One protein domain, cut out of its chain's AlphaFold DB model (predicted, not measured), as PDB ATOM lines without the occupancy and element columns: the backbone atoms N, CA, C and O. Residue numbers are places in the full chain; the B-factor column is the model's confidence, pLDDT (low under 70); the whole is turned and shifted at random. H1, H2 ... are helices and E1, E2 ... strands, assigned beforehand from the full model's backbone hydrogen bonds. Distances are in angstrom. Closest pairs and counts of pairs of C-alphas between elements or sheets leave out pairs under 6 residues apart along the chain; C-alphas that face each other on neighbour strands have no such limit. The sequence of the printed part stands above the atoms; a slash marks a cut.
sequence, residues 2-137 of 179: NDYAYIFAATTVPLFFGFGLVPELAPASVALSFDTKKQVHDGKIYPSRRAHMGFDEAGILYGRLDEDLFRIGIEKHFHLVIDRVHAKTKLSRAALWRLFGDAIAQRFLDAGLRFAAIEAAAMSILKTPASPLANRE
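This is residues 2 to 137 of the 179 residues of an uncharacterized protein of Rhizobium sp. Root564 (UniProt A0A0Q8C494). A body of four helices has a long two-stranded hairpin, E1 and E2, reaching away from it as an arm, with the turn at residues 42 and 43 at its far end. In the body H1, H2 and H3 form an up-and-down bundle, each running against the one before it in the chain, and the short helix H4 packs on H3 and on one part of H2. The printed part has 136 residues, with four named helices and two named strands in the order H1 E1 E2 H2 H3 H4; the sheet, order E1 - E2, is antiparallel and the class is mixed, helices and strands. The whole is compact, with a radius of gyration of the C-alphas of 15.7 A, and spans 49 by 39 by 32 A, the arm included.

H1, residues 2 to 19, begins with C-alpha 2 at (171.624, 152.901, 132.802) and is 24.6 A long. E1, residues 30 to 41, covers 30.9 A and bends by 65 degrees at residue 38. E2, residues 44 to 55, covers 34.0 A from C-alpha 44 at (167.753, 133.261, 116.326). H2, residues 67 to 89, is 30.7 A long, with a kink of 33 degrees near residue 79. H3, residues 93 to 115, is 32.0 A long. H4, residues 118 to 126, is 12.2 A long and ends with C-alpha 126 at (165.815, 169.411, 133.815).

H3 is the hub, touching the three other helices. H1 and H3 touch at a steep tilt of 42 degrees, the same way, the closest C-alphas being those of Ala 9 and Ile 104, 5.2 A apart. H2 and H3 form a helical hairpin; residues 82 to 86 of H2 touch residues 93 to 97 of H3, with the closest C-alphas, His 86 and Arg 93, 6.2 A apart. H3 and H4, also a helical hairpin, touch at a shallow tilt of 17 degrees, opposite ways, with the closest C-alphas, Gly 112 and Ile 118, 5.1 A apart. H2 touches H4 with residues 67 to 71 alone, the C-alphas of Arg 71 and Ile 125 being closest at 5.8 A. H1 and H2 are close but not clearly touching, the C-alphas of Phe 16 and Phe 70 being closest at 7.5 A. The closest C-alphas of H1 and E2 are those of Ile 7 and Ala 51, 7.2 A apart, and H1 and E1 are near each other. In the hairpin of E1 and E2, N 33 and O 52 are 2.9 A apart and N 48 and O 37 2.8 A, within hydrogen-bond range. Every O i to N i+4 pair is within range in H4, against 12 of 14 in H1, 17 of 19 in H2 and 18 of 19 in H3.

The C-alphas farthest apart, those of Gly 43 and Ala 130, are 50.4 A apart. The printed part has no cut. The link from E2 to H2 is long, and its residues 61 to 62 pair antiparallel with residues 21 to 22. Mean pLDDT of the printed part is 88.3; residue 2, residues 63 to 64 and residues 116 to 117 are under 70.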
ATOM      1  N   ASN A   2     172.317 152.643 134.072       62.56
ATOM      2  CA  ASN A   2     171.624 152.901 132.802       62.56
ATOM      3  C   ASN A   2     170.331 152.095 132.637       62.56
ATOM      4  O   ASN A   2     169.295 152.722 132.479       62.56
ATOM      5  N   ASP A   3     170.352 150.764 132.760       78.19
ATOM      6  CA  ASP A   3     169.140 149.953 132.549       78.19
ATOM      7  C   ASP A   3     167.949 150.452 133.372       78.19
ATOM      8  O   ASP A   3     166.879 150.699 132.823       78.19
ATOM      9  N   TYR A   4     168.149 150.680 134.676       87.00
ATOM     10  CA  TYR A   4     167.060 151.127 135.536       87.00
ATOM     11  C   TYR A   4     166.583 152.542 135.196       87.00
ATOM     12  O   TYR A   4     165.388 152.752 135.023       87.00
ATOM     13  N   ALA A   5     167.509 153.493 135.040       89.81
ATOM     14  CA  ALA A   5     167.185 154.867 134.663       89.81
ATOM     15  C   ALA A   5     166.409 154.937 133.338       89.81
ATOM     16  O   ALA A   5     165.409 155.643 133.245       89.81
ATOM     17  N   TYR A   6     166.832 154.169 132.329       87.44
ATOM     18  CA  TYR A   6     166.172 154.130 131.025       87.44
ATOM     19  C   TYR A   6     164.799 153.461 131.071       87.44
ATOM     20  O   TYR A   6     163.907 153.940 130.374       87.44
ATOM     21  N   ILE A   7     164.621 152.383 131.843       88.94
ATOM     22  CA  ILE A   7     163.321 151.710 132.021       88.94
ATOM     23  C   ILE A   7     162.351 152.619 132.767       88.94
ATOM     24  O   ILE A   7     161.219 152.814 132.326       88.94
ATOM     25  N   PHE A   8     162.812 153.204 133.873       92.50
ATOM     26  CA  PHE A   8     162.028 154.130 134.671       92.50
ATOM     27  C   PHE A   8     161.557 155.297 133.801       92.50
ATOM     28  O   PHE A   8     160.358 155.512 133.666       92.50
ATOM     29  N   ALA A   9     162.482 155.977 133.115       92.50
ATOM     30  CA  ALA A   9     162.155 157.092 132.235       92.50
ATOM     31  C   ALA A   9     161.239 156.676 131.068       92.50
ATOM     32  O   ALA A   9     160.353 157.435 130.687       92.50
ATOM     33  N   ALA A  10     161.432 155.475 130.500       89.62
ATOM     34  CA  ALA A  10     160.591 154.963 129.413       89.62
ATOM     35  C   ALA A  10     159.143 154.727 129.847       89.62
ATOM     36  O   ALA A  10     158.252 154.734 129.005       89.62
ATOM     37  N   THR A  11     158.921 154.505 131.142       90.00
ATOM     38  CA  THR A  11     157.593 154.263 131.702       90.00
ATOM     39  C   THR A  11     156.962 155.569 132.173       90.00
ATOM     40  O   THR A  11     155.823 155.869 131.832       90.00
ATOM     41  N   THR A  12     157.702 156.377 132.932       92.06
ATOM     42  CA  THR A  12     157.144 157.541 133.631       92.06
ATOM     43  C   THR A  12     156.964 158.759 132.734       92.06
ATOM     44  O   THR A  12     155.971 159.463 132.887       92.06
ATOM     45  N   VAL A  13     157.858 158.999 131.765       92.12
ATOM     46  CA  VAL A  13     157.747 160.171 130.877       92.12
ATOM     47  C   VAL A  13     156.514 160.090 129.967       92.12
ATOM     48  O   VAL A  13     155.786 161.080 129.905       92.12
ATOM     49  N   PRO A  14     156.204 158.958 129.298       89.00
ATOM     50  CA  PRO A  14     154.975 158.859 128.514       89.00
ATOM     51  C   PRO A  14     153.706 158.952 129.364       89.00
ATOM     52  O   PRO A  14     152.761 159.598 128.926       89.00
ATOM     53  N   LEU A  15     153.681 158.363 130.568       88.94
ATOM     54  CA  LEU A  15     152.548 158.503 131.495       88.94
ATOM     55  C   LEU A  15     152.304 159.972 131.847       88.94
ATOM     56  O   LEU A  15     151.189 160.463 131.694       88.94
ATOM     57  N   PHE A  16     153.367 160.679 132.225       90.69
ATOM     58  CA  PHE A  16     153.299 162.092 132.554       90.69
ATOM     59  C   PHE A  16     152.878 162.942 131.356       90.69
ATOM     60  O   PHE A  16     151.817 163.556 131.376       90.69
ATOM     61  N   PHE A  17     153.691 162.973 130.303       86.94
ATOM     62  CA  PHE A  17     153.504 163.932 129.219       86.94
ATOM     63  C   PHE A  17     152.443 163.491 128.206       86.94
ATOM     64  O   PHE A  17     151.671 164.308 127.718       86.94
ATOM     65  N   GLY A  18     152.400 162.199 127.881       85.31
ATOM     66  CA  GLY A  18     151.474 161.656 126.886       85.31
ATOM     67  C   GLY A  18     150.054 161.465 127.415       85.31
ATOM     68  O   GLY A  18     149.106 161.586 126.644       85.31
ATOM     69  N   PHE A  19     149.896 161.184 128.713       86.50
ATOM     70  CA  PHE A  19     148.594 160.863 129.310       86.50
ATOM     71  C   PHE A  19     148.181 161.790 130.462       86.50
ATOM     72  O   PHE A  19     147.065 161.665 130.963       86.50
ATOM     73  N   GLY A  20     149.036 162.728 130.885       88.56
ATOM     74  CA  GLY A  20     148.729 163.633 131.997       88.56
ATOM     75  C   GLY A  20     148.606 162.914 133.343       88.56
ATOM     76  O   GLY A  20     147.841 163.363 134.198       88.56
ATOM     77  N   LEU A  21     149.304 161.783 133.501       90.00
ATOM     78  CA  LEU A  21     149.281 160.937 134.692       90.00
ATOM     79  C   LEU A  21     150.572 161.111 135.488       90.00
ATOM     80  O   LEU A  21     151.657 160.778 135.006       90.00
ATOM     81  N   VAL A  22     150.458 161.575 136.731       88.62
ATOM     82  CA  VAL A  22     151.588 161.632 137.667       88.62
ATOM     83  C   VAL A  22     151.368 160.575 138.751       88.62
ATOM     84  O   VAL A  22     150.589 160.818 139.672       88.62
ATOM     85  N   PRO A  23     152.000 159.391 138.651       88.00
ATOM     86  CA  PRO A  23     151.964 158.418 139.736       88.00
ATOM     87  C   PRO A  23     152.765 158.924 140.942       88.00
ATOM     88  O   PRO A  23     153.695 159.717 140.790       88.00
ATOM     89  N   GLU A  24     152.472 158.418 142.138       91.12
ATOM     90  CA  GLU A  24     153.381 158.565 143.277       91.12
ATOM     91  C   GLU A  24     154.683 157.805 142.985       91.12
ATOM     92  O   GLU A  24     154.701 156.589 142.786       91.12
ATOM     93  N   LEU A  25     155.791 158.543 142.942       92.00
ATOM     94  CA  LEU A  25     157.089 158.021 142.524       92.00
ATOM     95  C   LEU A  25     158.011 157.693 143.695       92.00
ATOM     96  O   LEU A  25     159.135 157.248 143.459       92.00
ATOM     97  N   ALA A  26     157.588 157.864 144.951       88.06
ATOM     98  CA  ALA A  26     158.357 157.382 146.089       88.06
ATOM     99  C   ALA A  26     158.749 155.903 145.893       88.06
ATOM    100  O   ALA A  26     157.934 155.103 145.438       88.06
ATOM    101  N   PRO A  27     159.972 155.492 146.275       87.25
ATOM    102  CA  PRO A  27     160.426 154.109 146.109       87.25
ATOM    103  C   PRO A  27     159.497 153.052 146.718       87.25
ATOM    104  O   PRO A  27     159.446 151.937 146.218       87.25
ATOM    105  N   ALA A  28     158.753 153.399 147.773       87.81
ATOM    106  CA  ALA A  28     157.780 152.510 148.405       87.81
ATOM    107  C   ALA A  28     156.500 152.290 147.572       87.81
ATOM    108  O   ALA A  28     155.823 151.290 147.772       87.81
ATOM    109  N   SER A  29     156.190 153.192 146.638       88.88
ATOM    110  CA  SER A  29     154.974 153.175 145.807       88.88
ATOM    111  C   SER A  29     155.221 152.648 144.391       88.88
ATOM    112  O   SER A  29     154.318 152.634 143.555       88.88
ATOM    113  N   VAL A  30     156.454 152.216 144.109       91.06
ATOM    114  CA  VAL A  30     156.886 151.713 142.805       91.06
ATOM    115  C   VAL A  30     157.349 150.270 142.948       91.06
ATOM    116  O   VAL A  30     158.344 149.981 143.614       91.06
ATOM    117  N   ALA A  31     156.667 149.359 142.260       90.56
ATOM    118  CA  ALA A  31     157.102 147.976 142.134       90.56
ATOM    119  C   ALA A  31     157.999 147.823 140.902       90.56
ATOM    120  O   ALA A  31     157.659 148.290 139.815       90.56
ATOM    121  N   LEU A  32     159.129 147.133 141.052       87.88
ATOM    122  CA  LEU A  32     160.039 146.831 139.953       87.88
ATOM    123  C   LEU A  32     160.435 145.359 139.996       87.88
ATOM    124  O   LEU A  32     160.959 144.878 140.999       87.88
ATOM    125  N   SER A  33     160.251 144.658 138.883       87.69
ATOM    126  CA  SER A  33     160.791 143.312 138.699       87.69
ATOM    127  C   SER A  33     161.527 143.200 137.372       87.69
ATOM    128  O   SER A  33     161.245 143.931 136.422       87.69
ATOM    129  N   PHE A  34     162.507 142.301 137.325       84.88
ATOM    130  CA  PHE A  34     163.262 141.982 136.121       84.88
ATOM    131  C   PHE A  34     163.163 140.488 135.856       84.88
ATOM    132  O   PHE A  34     163.431 139.684 136.747       84.88
ATOM    133  N   ASP A  35     162.866 140.125 134.619       85.94
ATOM    134  CA  ASP A  35     162.875 138.748 134.147       85.94
ATOM    135  C   ASP A  35     163.677 138.643 132.846       85.94
ATOM    136  O   ASP A  35     163.941 139.631 132.163       85.94
ATOM    137  N   THR A  36     164.146 137.444 132.515       86.62
ATOM    138  CA  THR A  36     164.827 137.187 131.241       86.62
ATOM    139  C   THR A  36     164.011 136.172 130.469       86.62
ATOM    140  O   THR A  36     163.853 135.037 130.915       86.62
ATOM    141  N   LYS A  37     163.499 136.569 129.303       84.50
ATOM    142  CA  LYS A  37     162.758 135.679 128.404       84.50
ATOM    143  C   LYS A  37     163.584 135.367 127.173       84.50
ATOM    144  O   LYS A  37     164.315 136.213 126.671       84.50
ATOM    145  N   LYS A  38     163.440 134.151 126.659       88.00
ATOM    146  CA  LYS A  38     163.951 133.798 125.334       88.00
ATOM    147  C   LYS A  38     163.052 134.457 124.291       88.00
ATOM    148  O   LYS A  38     161.845 134.231 124.305       88.00
ATOM    149  N   GLN A  39     163.627 135.279 123.423       84.44
ATOM    150  CA  GLN A  39     162.913 135.936 122.335       84.44
ATOM    151  C   GLN A  39     163.536 135.537 121.001       84.44
ATOM    152  O   GLN A  39     164.758 135.483 120.875       84.44
ATOM    153  N   VAL A  40     162.687 135.247 120.017       86.69
ATOM    154  CA  VAL A  40     163.122 134.989 118.644       86.69
ATOM    155  C   VAL A  40     163.219 136.323 117.914       86.69
ATOM    156  O   VAL A  40     162.257 137.091 117.895       86.69
ATOM    157  N   HIS A  41     164.375 136.594 117.324       82.00
ATOM    158  CA  HIS A  41     164.595 137.710 116.413       82.00
ATOM    159  C   HIS A  41     165.436 137.195 115.243       82.00
ATOM    160  O   HIS A  41     166.426 136.502 115.468       82.00
ATOM    161  N   ASP A  42     164.994 137.437 114.010       85.88
ATOM    162  CA  ASP A  42     165.631 136.935 112.782       85.88
ATOM    163  C   ASP A  42     165.975 135.433 112.821       85.88
ATOM    164  O   ASP A  42     167.071 134.997 112.470       85.88
ATOM    165  N   GLY A  43     165.040 134.618 113.325       88.00
ATOM    166  CA  GLY A  43     165.192 133.160 113.424       88.00
ATOM    167  C   GLY A  43     166.184 132.676 114.490       88.00
ATOM    168  O   GLY A  43     166.350 131.470 114.665       88.00
ATOM    169  N   LYS A  44     166.820 133.581 115.241       85.81
ATOM    170  CA  LYS A  44     167.753 133.261 116.326       85.81
ATOM    171  C   LYS A  44     167.120 133.550 117.686       85.81
ATOM    172  O   LYS A  44     166.365 134.508 117.851       85.81
ATOM    173  N   ILE A  45     167.412 132.696 118.667       88.38
ATOM    174  CA  ILE A  45     166.917 132.842 120.039       88.38
ATOM    175  C   ILE A  45     167.924 133.658 120.840       88.38
ATOM    176  O   ILE A  45     169.066 133.237 121.019       88.38
ATOM    177  N   TYR A  46     167.473 134.781 121.383       84.50
ATOM    178  CA  TYR A  46     168.277 135.652 122.228       84.50
ATOM    179  C   TYR A  46     167.673 135.757 123.632       84.50
ATOM    180  O   TYR A  46     166.445 135.816 123.774       84.50
ATOM    181  N   PRO A  47     168.502 135.788 124.691       81.56
ATOM    182  CA  PRO A  47     168.029 136.184 126.007       81.56
ATOM    183  C   PRO A  47     167.669 137.673 125.974       81.56
ATOM    184  O   PRO A  47     168.524 138.530 125.771       81.56
ATOM    185  N   SER A  48     166.394 137.983 126.181       80.75
ATOM    186  CA  SER A  48     165.882 139.344 126.294       80.75
ATOM    187  C   SER A  48     165.564 139.639 127.750       80.75
ATOM    188  O   SER A  48     164.673 139.022 128.339       80.75
ATOM    189  N   ARG A  49     166.255 140.622 128.326       79.81
ATOM    190  CA  ARG A  49     165.917 141.147 129.648       79.81
ATOM    191  C   ARG A  49     164.662 142.006 129.541       79.81
ATOM    192  O   ARG A  49     164.578 142.884 128.685       79.81
ATOM    193  N   ARG A  50     163.691 141.744 130.402       82.25
ATOM    194  CA  ARG A  50     162.465 142.517 130.562       82.25
ATOM    195  C   ARG A  50     162.438 143.124 131.951       82.25
ATOM    196  O   ARG A  50     163.095 142.645 132.878       82.25
ATOM    197  N   ALA A  51     161.723 144.229 132.053       84.94
ATOM    198  CA  ALA A  51     161.447 144.871 133.314       84.94
ATOM    199  C   ALA A  51     159.971 145.221 133.364       84.94
ATOM    200  O   ALA A  51     159.410 145.719 132.387       84.94
ATOM    201  N   HIS A  52     159.368 144.953 134.511       86.81
ATOM    202  CA  HIS A  52     158.003 145.325 134.813       86.81
ATOM    203  C   HIS A  52     158.041 146.389 135.892       86.81
ATOM    204  O   HIS A  52     158.656 146.188 136.942       86.81
ATOM    205  N   MET A  53     157.390 147.510 135.609       89.81
ATOM    206  CA  MET A  53     157.230 148.611 136.540       89.81
ATOM    207  C   MET A  53     155.742 148.767 136.836       89.81
ATOM    208  O   MET A  53     154.940 148.862 135.909       89.81
ATOM    209  N   GLY A  54     155.389 148.727 138.116       89.94
ATOM    210  CA  GLY A  54     154.030 148.915 138.608       89.94
ATOM    211  C   GLY A  54     153.951 150.142 139.505       89.94
ATOM    212  O   GLY A  54     154.916 150.462 140.203       89.94
ATOM    213  N   PHE A  55     152.797 150.798 139.486       90.94
ATOM    214  CA  PHE A  55     152.477 151.952 140.322       90.94
ATOM    215  C   PHE A  55     151.251 151.620 141.162       90.94
ATOM    216  O   PHE A  55     150.380 150.878 140.706       90.94
ATOM    217  N   ASP A  56     151.185 152.175 142.367       88.94
ATOM    218  CA  ASP A  56     149.955 152.148 143.150       88.94
ATOM    219  C   ASP A  56     148.901 153.048 142.487       88.94
ATOM    220  O   ASP A  56     149.102 154.257 142.351       88.94
ATOM    221  N   GLU A  57     147.786 152.450 142.067       84.94
ATOM    222  CA  GLU A  57     146.691 153.141 141.384       84.94
ATOM    223  C   GLU A  57     146.090 154.255 142.250       84.94
ATOM    224  O   GLU A  57     145.770 155.327 141.736       84.94
ATOM    225  N   ALA A  58     146.015 154.050 143.570       85.62
ATOM    226  CA  ALA A  58     145.474 155.038 144.501       85.62
ATOM    227  C   ALA A  58     146.321 156.323 144.572       85.62
ATOM    228  O   ALA A  58     145.822 157.373 144.976       85.62
ATOM    229  N   GLY A  59     147.595 156.247 144.176       82.81
ATOM    230  CA  GLY A  59     148.526 157.373 144.141       82.81
ATOM    231  C   GLY A  59     148.633 158.061 142.780       82.81
ATOM    232  O   GLY A  59     149.507 158.911 142.616       82.81
ATOM    233  N   ILE A  60     147.815 157.690 141.788       86.06
ATOM    234  CA  ILE A  60     147.862 158.304 140.456       86.06
ATOM    235  C   ILE A  60     147.026 159.580 140.441       86.06
ATOM    236  O   ILE A  60     145.809 159.556 140.620       86.06
ATOM    237  N   LEU A  61     147.683 160.704 140.160       85.19
ATOM    238  CA  LEU A  61     147.006 161.965 139.890       85.19
ATOM    239  C   LEU A  61     146.707 162.101 138.396       85.19
ATOM    240  O   LEU A  61     147.579 161.885 137.552       85.19
ATOM    241  N   TYR A  62     145.474 162.505 138.092       83.56
ATOM    242  CA  TYR A  62     144.957 162.672 136.736       83.56
ATOM    243  C   TYR A  62     144.850 164.153 136.361       83.56
ATOM    244  O   TYR A  62     144.411 164.977 137.163       83.56
ATOM    245  N   GLY A  63     145.167 164.480 135.107       67.38
ATOM    246  CA  GLY A  63     144.744 165.737 134.484       67.38
ATOM    247  C   GLY A  63     145.597 166.961 134.813       67.38
ATOM    248  O   GLY A  63     145.117 168.086 134.675       67.38
ATOM    249  N   ARG A  64     146.863 166.784 135.213       65.31
ATOM    250  CA  ARG A  64     147.782 167.910 135.425       65.31
ATOM    251  C   ARG A  64     149.187 167.574 134.934       65.31
ATOM    252  O   ARG A  64     149.853 166.708 135.494       65.31
ATOM    253  N   LEU A  65     149.657 168.305 133.919       77.25
ATOM    254  CA  LEU A  65     151.082 168.390 133.584       77.25
ATOM    255  C   LEU A  65     151.781 169.237 134.656       77.25
ATOM    256  O   LEU A  65     152.141 170.388 134.436       77.25
ATOM    257  N   ASP A  66     151.883 168.682 135.863       88.75
ATOM    258  CA  ASP A  66     152.606 169.292 136.971       88.75
ATOM    259  C   ASP A  66     154.077 168.860 136.919       88.75
ATOM    260  O   ASP A  66     154.482 167.817 137.439       88.75
ATOM    261  N   GLU A  67     154.865 169.653 136.201       90.94
ATOM    262  CA  GLU A  67     156.296 169.431 135.981       90.94
ATOM    263  C   GLU A  67     157.088 169.430 137.296       90.94
ATOM    264  O   GLU A  67     158.022 168.640 137.454       90.94
ATOM    265  N   ASP A  68     156.685 170.262 138.261       91.62
ATOM    266  CA  ASP A  68     157.304 170.332 139.583       91.62
ATOM    267  C   ASP A  68     157.033 169.061 140.383       91.62
ATOM    268  O   ASP A  68     157.961 168.483 140.958       91.62
ATOM    269  N   LEU A  69     155.781 168.595 140.398       91.19
ATOM    270  CA  LEU A  69     155.417 167.360 141.082       91.19
ATOM    271  C   LEU A  69     156.148 166.158 140.480       91.19
ATOM    272  O   LEU A  69     156.719 165.348 141.215       91.19
ATOM    273  N   PHE A  70     156.180 166.067 139.147       93.12
ATOM    274  CA  PHE A  70     156.920 165.017 138.460       93.12
ATOM    275  C   PHE A  70     158.410 165.069 138.818       93.12
ATOM    276  O   PHE A  70     158.976 164.045 139.211       93.12
ATOM    277  N   ARG A  71     159.035 166.258 138.761       95.06
ATOM    278  CA  ARG A  71     160.439 166.473 139.140       95.06
ATOM    279  C   ARG A  71     160.712 166.001 140.570       95.06
ATOM    280  O   ARG A  71     161.618 165.202 140.792       95.06
ATOM    281  N   ILE A  72     159.928 166.471 141.538       94.12
ATOM    282  CA  ILE A  72     160.098 166.119 142.956       94.12
ATOM    283  C   ILE A  72     159.968 164.603 143.148       94.12
ATOM    284  O   ILE A  72     160.770 163.995 143.862       94.12
ATOM    285  N   GLY A  73     159.003 163.973 142.473       93.69
ATOM    286  CA  GLY A  73     158.802 162.528 142.509       93.69
ATOM    287  C   GLY A  73     160.013 161.746 141.991       93.69
ATOM    288  O   GLY A  73     160.517 160.857 142.684       93.69
ATOM    289  N   ILE A  74     160.528 162.094 140.806       95.12
ATOM    290  CA  ILE A  74     161.701 161.415 140.234       95.12
ATOM    291  C   ILE A  74     162.973 161.655 141.061       95.12
ATOM    292  O   ILE A  74     163.793 160.745 141.198       95.12
ATOM    293  N   GLU A  75     163.132 162.839 141.657       96.06
ATOM    294  CA  GLU A  75     164.262 163.158 142.533       96.06
ATOM    295  C   GLU A  75     164.222 162.337 143.824       96.06
ATOM    296  O   GLU A  75     165.208 161.683 144.178       96.06
ATOM    297  N   LYS A  76     163.066 162.292 144.495       94.06
ATOM    298  CA  LYS A  76     162.855 161.466 145.692       94.06
ATOM    299  C   LYS A  76     163.135 159.995 145.402       94.06
ATOM    300  O   LYS A  76     163.755 159.312 146.219       94.06
ATOM    301  N   HIS A  77     162.727 159.517 144.226       94.69
ATOM    302  CA  HIS A  77     162.997 158.152 143.801       94.69
ATOM    303  C   HIS A  77     164.498 157.884 143.627       94.69
ATOM    304  O   HIS A  77     165.053 156.936 144.192       94.69
ATOM    305  N   PHE A  78     165.173 158.717 142.833       95.06
ATOM    306  CA  PHE A  78     166.549 158.455 142.420       95.06
ATOM    307  C   PHE A  78     167.597 158.853 143.446       95.06
ATOM    308  O   PHE A  78     168.706 158.325 143.372       95.06
ATOM    309  N   HIS A  79     167.268 159.677 144.442       95.31
ATOM    310  CA  HIS A  79     168.193 160.000 145.524       95.31
ATOM    311  C   HIS A  79     168.735 158.729 146.204       95.31
ATOM    312  O   HIS A  79     169.949 158.563 146.323       95.31
ATOM    313  N   LEU A  80     167.862 157.769 146.542       92.44
ATOM    314  CA  LEU A  80     168.275 156.502 147.164       92.44
ATOM    315  C   LEU A  80     169.146 155.646 146.232       92.44
ATOM    316  O   LEU A  80     170.140 155.052 146.658       92.44
ATOM    317  N   VAL A  81     168.782 155.581 144.948       92.50
ATOM    318  CA  VAL A  81     169.525 154.815 143.935       92.50
ATOM    319  C   VAL A  81     170.918 155.402 143.749       92.50
ATOM    320  O   VAL A  81     171.908 154.669 143.723       92.50
ATOM    321  N   ILE A  82     171.002 156.724 143.631       95.12
ATOM    322  CA  ILE A  82     172.245 157.451 143.408       95.12
ATOM    323  C   ILE A  82     173.154 157.335 144.620       95.12
ATOM    324  O   ILE A  82     174.324 157.012 144.436       95.12
ATOM    325  N   ASP A  83     172.636 157.485 145.838       95.62
ATOM    326  CA  ASP A  83     173.424 157.276 147.052       95.62
ATOM    327  C   ASP A  83     173.978 155.856 147.137       95.62
ATOM    328  O   ASP A  83     175.167 155.655 147.408       95.62
ATOM    329  N   ARG A  84     173.146 154.849 146.845       94.62
ATOM    330  CA  ARG A  84     173.575 153.450 146.894       94.62
ATOM    331  C   ARG A  84     174.620 153.135 145.828       94.62
ATOM    332  O   ARG A  84     175.569 152.402 146.109       94.62
ATOM    333  N   VAL A  85     174.458 153.666 144.616       93.62
ATOM    334  CA  VAL A  85     175.420 153.473 143.525       93.62
ATOM    335  C   VAL A  85     176.710 154.227 143.813       93.62
ATOM    336  O   VAL A  85     177.768 153.618 143.718       93.62
ATOM    337  N   HIS A  86     176.641 155.482 144.254       94.06
ATOM    338  CA  HIS A  86     177.803 156.259 144.682       94.06
ATOM    339  C   HIS A  86     178.607 155.518 145.754       94.06
ATOM    340  O   HIS A  86     179.820 155.357 145.620       94.06
ATOM    341  N   ALA A  87     177.941 154.999 146.789       95.88
ATOM    342  CA  ALA A  87     178.608 154.266 147.859       95.88
ATOM    343  C   ALA A  87     179.398 153.054 147.333       95.88
ATOM    344  O   ALA A  87     180.493 152.782 147.837       95.88
ATOM    345  N   LYS A  88     178.861 152.366 146.314       95.19
ATOM    346  CA  LYS A  88     179.445 151.164 145.701       95.19
ATOM    347  C   LYS A  88     180.518 151.451 144.649       95.19
ATOM    348  O   LYS A  88     181.481 150.703 144.576       95.19
ATOM    349  N   THR A  89     180.349 152.479 143.822       91.06
ATOM    350  CA  THR A  89     181.212 152.726 142.648       91.06
ATOM    351  C   THR A  89     182.157 153.904 142.825       91.06
ATOM    352  O   THR A  89     183.076 154.064 142.031       91.06
ATOM    353  N   LYS A  90     181.914 154.754 143.829       91.38
ATOM    354  CA  LYS A  90     182.611 156.026 144.071       91.38
ATOM    355  C   LYS A  90     182.488 157.059 142.946       91.38
ATOM    356  O   LYS A  90     183.074 158.132 143.049       91.38
ATOM    357  N   LEU A  91     181.667 156.804 141.924       89.00
ATOM    358  CA  LEU A  91     181.299 157.815 140.932       89.00
ATOM    359  C   LEU A  91     180.635 159.007 141.625       89.00
ATOM    360  O   LEU A  91     179.860 158.825 142.567       89.00
ATOM    361  N   SER A  92     180.925 160.228 141.173       92.69
ATOM    362  CA  SER A  92     180.366 161.426 141.803       92.69
ATOM    363  C   SER A  92     178.840 161.444 141.683       92.69
ATOM    364  O   SER A  92     178.280 161.082 140.647       92.69
ATOM    365  N   ARG A  93     178.150 161.903 142.733       94.06
ATOM    366  CA  ARG A  93     176.684 162.050 142.703       94.06
ATOM    367  C   ARG A  93     176.232 162.925 141.540       94.06
ATOM    368  O   ARG A  93     175.288 162.566 140.853       94.06
ATOM    369  N   ALA A  94     176.952 164.015 141.275       91.38
ATOM    370  CA  ALA A  94     176.677 164.896 140.144       91.38
ATOM    371  C   ALA A  94     176.754 164.162 138.793       91.38
ATOM    372  O   ALA A  94     175.908 164.381 137.933       91.38
ATOM    373  N   ALA A  95     177.729 163.266 138.593       88.12
ATOM    374  CA  ALA A  95     177.802 162.459 137.374       88.12
ATOM    375  C   ALA A  95     176.636 161.462 137.273       88.12
ATOM    376  O   ALA A  95     176.057 161.296 136.206       88.12
ATOM    377  N   LEU A  96     176.256 160.831 138.385       91.94
ATOM    378  CA  LEU A  96     175.130 159.895 138.423       91.94
ATOM    379  C   LEU A  96     173.787 160.593 138.150       91.94
ATOM    380  O   LEU A  96     172.980 160.082 137.376       91.94
ATOM    381  N   TRP A  97     173.576 161.784 138.716       94.06
ATOM    382  CA  TRP A  97     172.415 162.622 138.415       94.06
ATOM    383  C   TRP A  97     172.391 163.075 136.956       94.06
ATOM    384  O   TRP A  97     171.336 163.012 136.335       94.06
ATOM    385  N   ARG A  98     173.541 163.444 136.371       90.62
ATOM    386  CA  ARG A  98     173.636 163.750 134.932       90.62
ATOM    387  C   ARG A  98     173.236 162.564 134.060       90.62
ATOM    388  O   ARG A  98     172.468 162.750 133.126       90.62
ATOM    389  N   LEU A  99     173.689 161.349 134.382       89.38
ATOM    390  CA  LEU A  99     173.281 160.137 133.659       89.38
ATOM    391  C   LEU A  99     171.771 159.892 133.752       89.38
ATOM    392  O   LEU A  99     171.148 159.489 132.768       89.38
ATOM    393  N   PHE A 100     171.176 160.135 134.921       93.38
ATOM    394  CA  PHE A 100     169.735 160.005 135.093       93.38
ATOM    395  C   PHE A 100     168.958 161.090 134.331       93.38
ATOM    396  O   PHE A 100     168.041 160.762 133.578       93.38
ATOM    397  N   GLY A 101     169.371 162.355 134.440       93.31
ATOM    398  CA  GLY A 101     168.808 163.461 133.665       93.31
ATOM    399  C   GLY A 101     168.916 163.223 132.156       93.31
ATOM    400  O   GLY A 101     167.969 163.482 131.421       93.31
ATOM    401  N   ASP A 102     170.013 162.618 131.696       90.75
ATOM    402  CA  ASP A 102     170.177 162.179 130.311       90.75
ATOM    403  C   ASP A 102     169.160 161.098 129.908       90.75
ATOM    404  O   ASP A 102     168.673 161.108 128.776       90.75
ATOM    405  N   ALA A 103     168.840 160.143 130.781       91.88
ATOM    406  CA  ALA A 103     167.822 159.139 130.479       91.88
ATOM    407  C   ALA A 103     166.432 159.785 130.356       91.88
ATOM    408  O   ALA A 103     165.716 159.507 129.396       91.88
ATOM    409  N   ILE A 104     166.085 160.698 131.269       93.94
ATOM    410  CA  ILE A 104     164.824 161.455 131.232       93.94
ATOM    411  C   ILE A 104     164.738 162.295 129.954       93.94
ATOM    412  O   ILE A 104     163.762 162.186 129.215       93.94
ATOM    413  N   ALA A 105     165.786 163.057 129.633       92.62
ATOM    414  CA  ALA A 105     165.831 163.888 128.436       92.62
ATOM    415  C   ALA A 105     165.663 163.078 127.140       92.62
ATOM    416  O   ALA A 105     164.936 163.477 126.235       92.62
ATOM    417  N   GLN A 106     166.307 161.907 127.049       91.12
ATOM    418  CA  GLN A 106     166.115 161.028 125.895       91.12
ATOM    419  C   GLN A 106     164.654 160.603 125.754       91.12
ATOM    420  O   GLN A 106     164.129 160.573 124.649       91.12
ATOM    421  N   ARG A 107     163.989 160.269 126.862       91.94
ATOM    422  CA  ARG A 107     162.603 159.796 126.821       91.94
ATOM    423  C   ARG A 107     161.608 160.896 126.526       91.94
ATOM    424  O   ARG A 107     160.623 160.613 125.855       91.94
ATOM    425  N   PHE A 108     161.896 162.130 126.933       91.81
ATOM    426  CA  PHE A 108     161.161 163.270 126.414       91.81
ATOM    427  C   PHE A 108     161.316 163.332 124.902       91.81
ATOM    428  O   PHE A 108     160.291 163.254 124.241       91.81
ATOM    429  N   LEU A 109     162.545 163.356 124.360       90.12
ATOM    430  CA  LEU A 109     162.793 163.375 122.907       90.12
ATOM    431  C   LEU A 109     162.008 162.282 122.164       90.12
ATOM    432  O   LEU A 109     161.280 162.584 121.221       90.12
ATOM    433  N   ASP A 110     162.097 161.035 122.634       87.69
ATOM    434  CA  ASP A 110     161.382 159.891 122.055       87.69
ATOM    435  C   ASP A 110     159.852 160.085 122.094       87.69
ATOM    436  O   ASP A 110     159.147 159.720 121.149       87.69
ATOM    437  N   ALA A 111     159.323 160.658 123.181       83.44
ATOM    438  CA  ALA A 111     157.904 160.967 123.325       83.44
ATOM    439  C   ALA A 111     157.478 162.132 122.414       83.44
ATOM    440  O   ALA A 111     156.368 162.124 121.891       83.44
ATOM    441  N   GLY A 112     158.356 163.100 122.150       77.88
ATOM    442  CA  GLY A 112     158.074 164.241 121.276       77.88
ATOM    443  C   GLY A 112     157.830 163.890 119.836       77.88
ATOM    444  O   GLY A 112     156.982 164.509 119.199       77.88
ATOM    445  N   LEU A 113     158.515 162.849 119.367       74.69
ATOM    446  CA  LEU A 113     158.265 162.256 118.059       74.69
ATOM    447  C   LEU A 113     156.824 161.733 117.927       74.69
ATOM    448  O   LEU A 113     156.351 161.541 116.812       74.69
ATOM    449  N   ARG A 114     156.128 161.492 119.049       77.69
ATOM    450  CA  ARG A 114     154.765 160.942 119.093       77.69
ATOM    451  C   ARG A 114     153.703 161.952 119.534       77.69
ATOM    452  O   ARG A 114     152.583 161.865 119.047       77.69
ATOM    453  N   PHE A 115     154.034 162.880 120.436       72.06
ATOM    454  CA  PHE A 115     153.050 163.729 121.128       72.06
ATOM    455  C   PHE A 115     153.207 165.245 120.888       72.06
ATOM    456  O   PHE A 115     152.343 165.996 121.321       72.06
ATOM    457  N   ALA A 116     154.243 165.685 120.154       68.62
ATOM    458  CA  ALA A 116     154.593 167.088 119.872       68.62
ATOM    459  C   ALA A 116     154.853 167.979 121.122       68.62
ATOM    460  O   ALA A 116     154.324 167.765 122.203       68.62
ATOM    461  N   ALA A 117     155.717 168.996 120.988       67.75
ATOM    462  CA  ALA A 117     155.966 170.057 121.990       67.75
ATOM    463  C   ALA A 117     156.501 169.659 123.398       67.75
ATOM    464  O   ALA A 117     156.470 170.462 124.327       67.75
ATOM    465  N   ILE A 118     157.095 168.474 123.551       77.44
ATOM    466  CA  ILE A 118     157.774 167.970 124.774       77.44
ATOM    467  C   ILE A 118     158.965 168.793 125.303       77.44
ATOM    468  O   ILE A 118     159.361 168.632 126.456       77.44
ATOM    469  N   GLU A 119     159.612 169.595 124.452       85.38
ATOM    470  CA  GLU A 119     160.954 170.121 124.727       85.38
ATOM    471  C   GLU A 119     160.896 171.136 125.866       85.38
ATOM    472  O   GLU A 119     161.745 171.113 126.751       85.38
ATOM    473  N   ALA A 120     159.859 171.977 125.886       86.31
ATOM    474  CA  ALA A 120     159.643 172.958 126.941       86.31
ATOM    475  C   ALA A 120     159.469 172.286 128.312       86.31
ATOM    476  O   ALA A 120     160.177 172.654 129.248       86.31
ATOM    477  N   ALA A 121     158.627 171.249 128.395       87.94
ATOM    478  CA  ALA A 121     158.387 170.508 129.635       87.94
ATOM    479  C   ALA A 121     159.635 169.759 130.118       87.94
ATOM    480  O   ALA A 121     159.966 169.733 131.301       87.94
ATOM    481  N   ALA A 122     160.396 169.176 129.193       91.31
ATOM    482  CA  ALA A 122     161.667 168.560 129.544       91.31
ATOM    483  C   ALA A 122     162.652 169.590 130.120       91.31
ATOM    484  O   ALA A 122     163.380 169.299 131.070       91.31
ATOM    485  N   MET A 123     162.694 170.792 129.542       91.94
ATOM    486  CA  MET A 123     163.626 171.845 129.939       91.94
ATOM    487  C   MET A 123     163.240 172.500 131.265       91.94
ATOM    488  O   MET A 123     164.139 172.790 132.054       91.94
ATOM    489  N   SER A 124     161.953 172.691 131.554       91.62
ATOM    490  CA  SER A 124     161.504 173.206 132.853       91.62
ATOM    491  C   SER A 124     161.873 172.250 133.994       91.62
ATOM    492  O   SER A 124     162.424 172.690 135.004       91.62
ATOM    493  N   ILE A 125     161.712 170.938 133.786       93.00
ATOM    494  CA  ILE A 125     162.113 169.893 134.740       93.00
ATOM    495  C   ILE A 125     163.639 169.856 134.902       93.00
ATOM    496  O   ILE A 125     164.162 169.936 136.013       93.00
ATOM    497  N   LEU A 126     164.380 169.736 133.796       93.75
ATOM    498  CA  LEU A 126     165.815 169.411 133.815       93.75
ATOM    499  C   LEU A 126     166.738 170.629 133.951       93.75
ATOM    500  O   LEU A 126     167.953 170.469 134.084       93.75
ATOM    501  N   LYS A 127     166.197 171.851 133.921       93.25
ATOM    502  CA  LYS A 127     166.951 173.085 134.196       93.25
ATOM    503  C   LYS A 127     166.469 173.836 135.433       93.25
ATOM    504  O   LYS A 127     166.929 174.956 135.654       93.25
ATOM    505  N   THR A 128     165.599 173.242 136.253       94.69
ATOM    506  CA  THR A 128     165.176 173.870 137.511       94.69
ATOM    507  C   THR A 128     166.405 174.210 138.375       94.69
ATOM    508  O   THR A 128     167.189 173.314 138.688       94.69
ATOM    509  N   PRO A 129     166.587 175.469 138.811       92.31
ATOM    510  CA  PRO A 129     167.640 175.828 139.758       92.31
ATOM    511  C   PRO A 129     167.568 175.011 141.055       92.31
ATOM    512  O   PRO A 129     166.487 174.680 141.527       92.31
ATOM    513  N   ALA A 130     168.726 174.701 141.643       91.00
ATOM    514  CA  ALA A 130     168.874 173.891 142.862       91.00
ATOM    515  C   ALA A 130     168.417 172.418 142.773       91.00
ATOM    516  O   ALA A 130     168.730 171.644 143.677       91.00
ATOM    517  N   SER A 131     167.775 171.995 141.680       95.00
ATOM    518  CA  SER A 131     167.525 170.578 141.414       95.00
ATOM    519  C   SER A 131     168.846 169.831 141.176       95.00
ATOM    520  O   SER A 131     169.716 170.332 140.454       95.00
ATOM    521  N   PRO A 132     169.013 168.599 141.688       95.12
ATOM    522  CA  PRO A 132     170.146 167.757 141.322       95.12
ATOM    523  C   PRO A 132     170.131 167.339 139.839       95.12
ATOM    524  O   PRO A 132     171.172 166.939 139.316       95.12
ATOM    525  N   LEU A 133     168.989 167.451 139.149       93.69
ATOM    526  CA  LEU A 133     168.858 167.212 137.707       93.69
ATOM    527  C   LEU A 133     169.339 168.394 136.859       93.69
ATOM    528  O   LEU A 133     169.518 168.221 135.653       93.69
ATOM    529  N   ALA A 134     169.540 169.569 137.468       92.31
ATOM    530  CA  ALA A 134     169.847 170.809 136.770       92.31
ATOM    531  C   ALA A 134     171.069 170.657 135.851       92.31
ATOM    532  O   ALA A 134     172.219 170.618 136.302       92.31
ATOM    533  N   ASN A 135     170.827 170.622 134.540       87.12
ATOM    534  CA  ASN A 135     171.876 170.528 133.536       87.12
ATOM    535  C   ASN A 135     171.868 171.755 132.619       87.12
ATOM    536  O   ASN A 135     171.069 171.885 131.685       87.12
ATOM    537  N   ARG A 136     172.810 172.673 132.862       86.06
ATOM    538  CA  ARG A 136     172.954 173.896 132.059       86.06
ATOM    539  C   ARG A 136     173.353 173.617 130.613       86.06
ATOM    540  O   ARG A 136     172.968 174.404 129.765       86.06
ATOM    541  N   GLU A 137     174.033 172.508 130.336       86.75
ATOM    542  CA  GLU A 137     174.506 172.138 128.993       86.75
ATOM    543  C   GLU A 137     173.483 171.324 128.188       86.75
ATOM    544  O   GLU A 137     173.627 171.171 126.979       86.75
TER     545      GLU A 137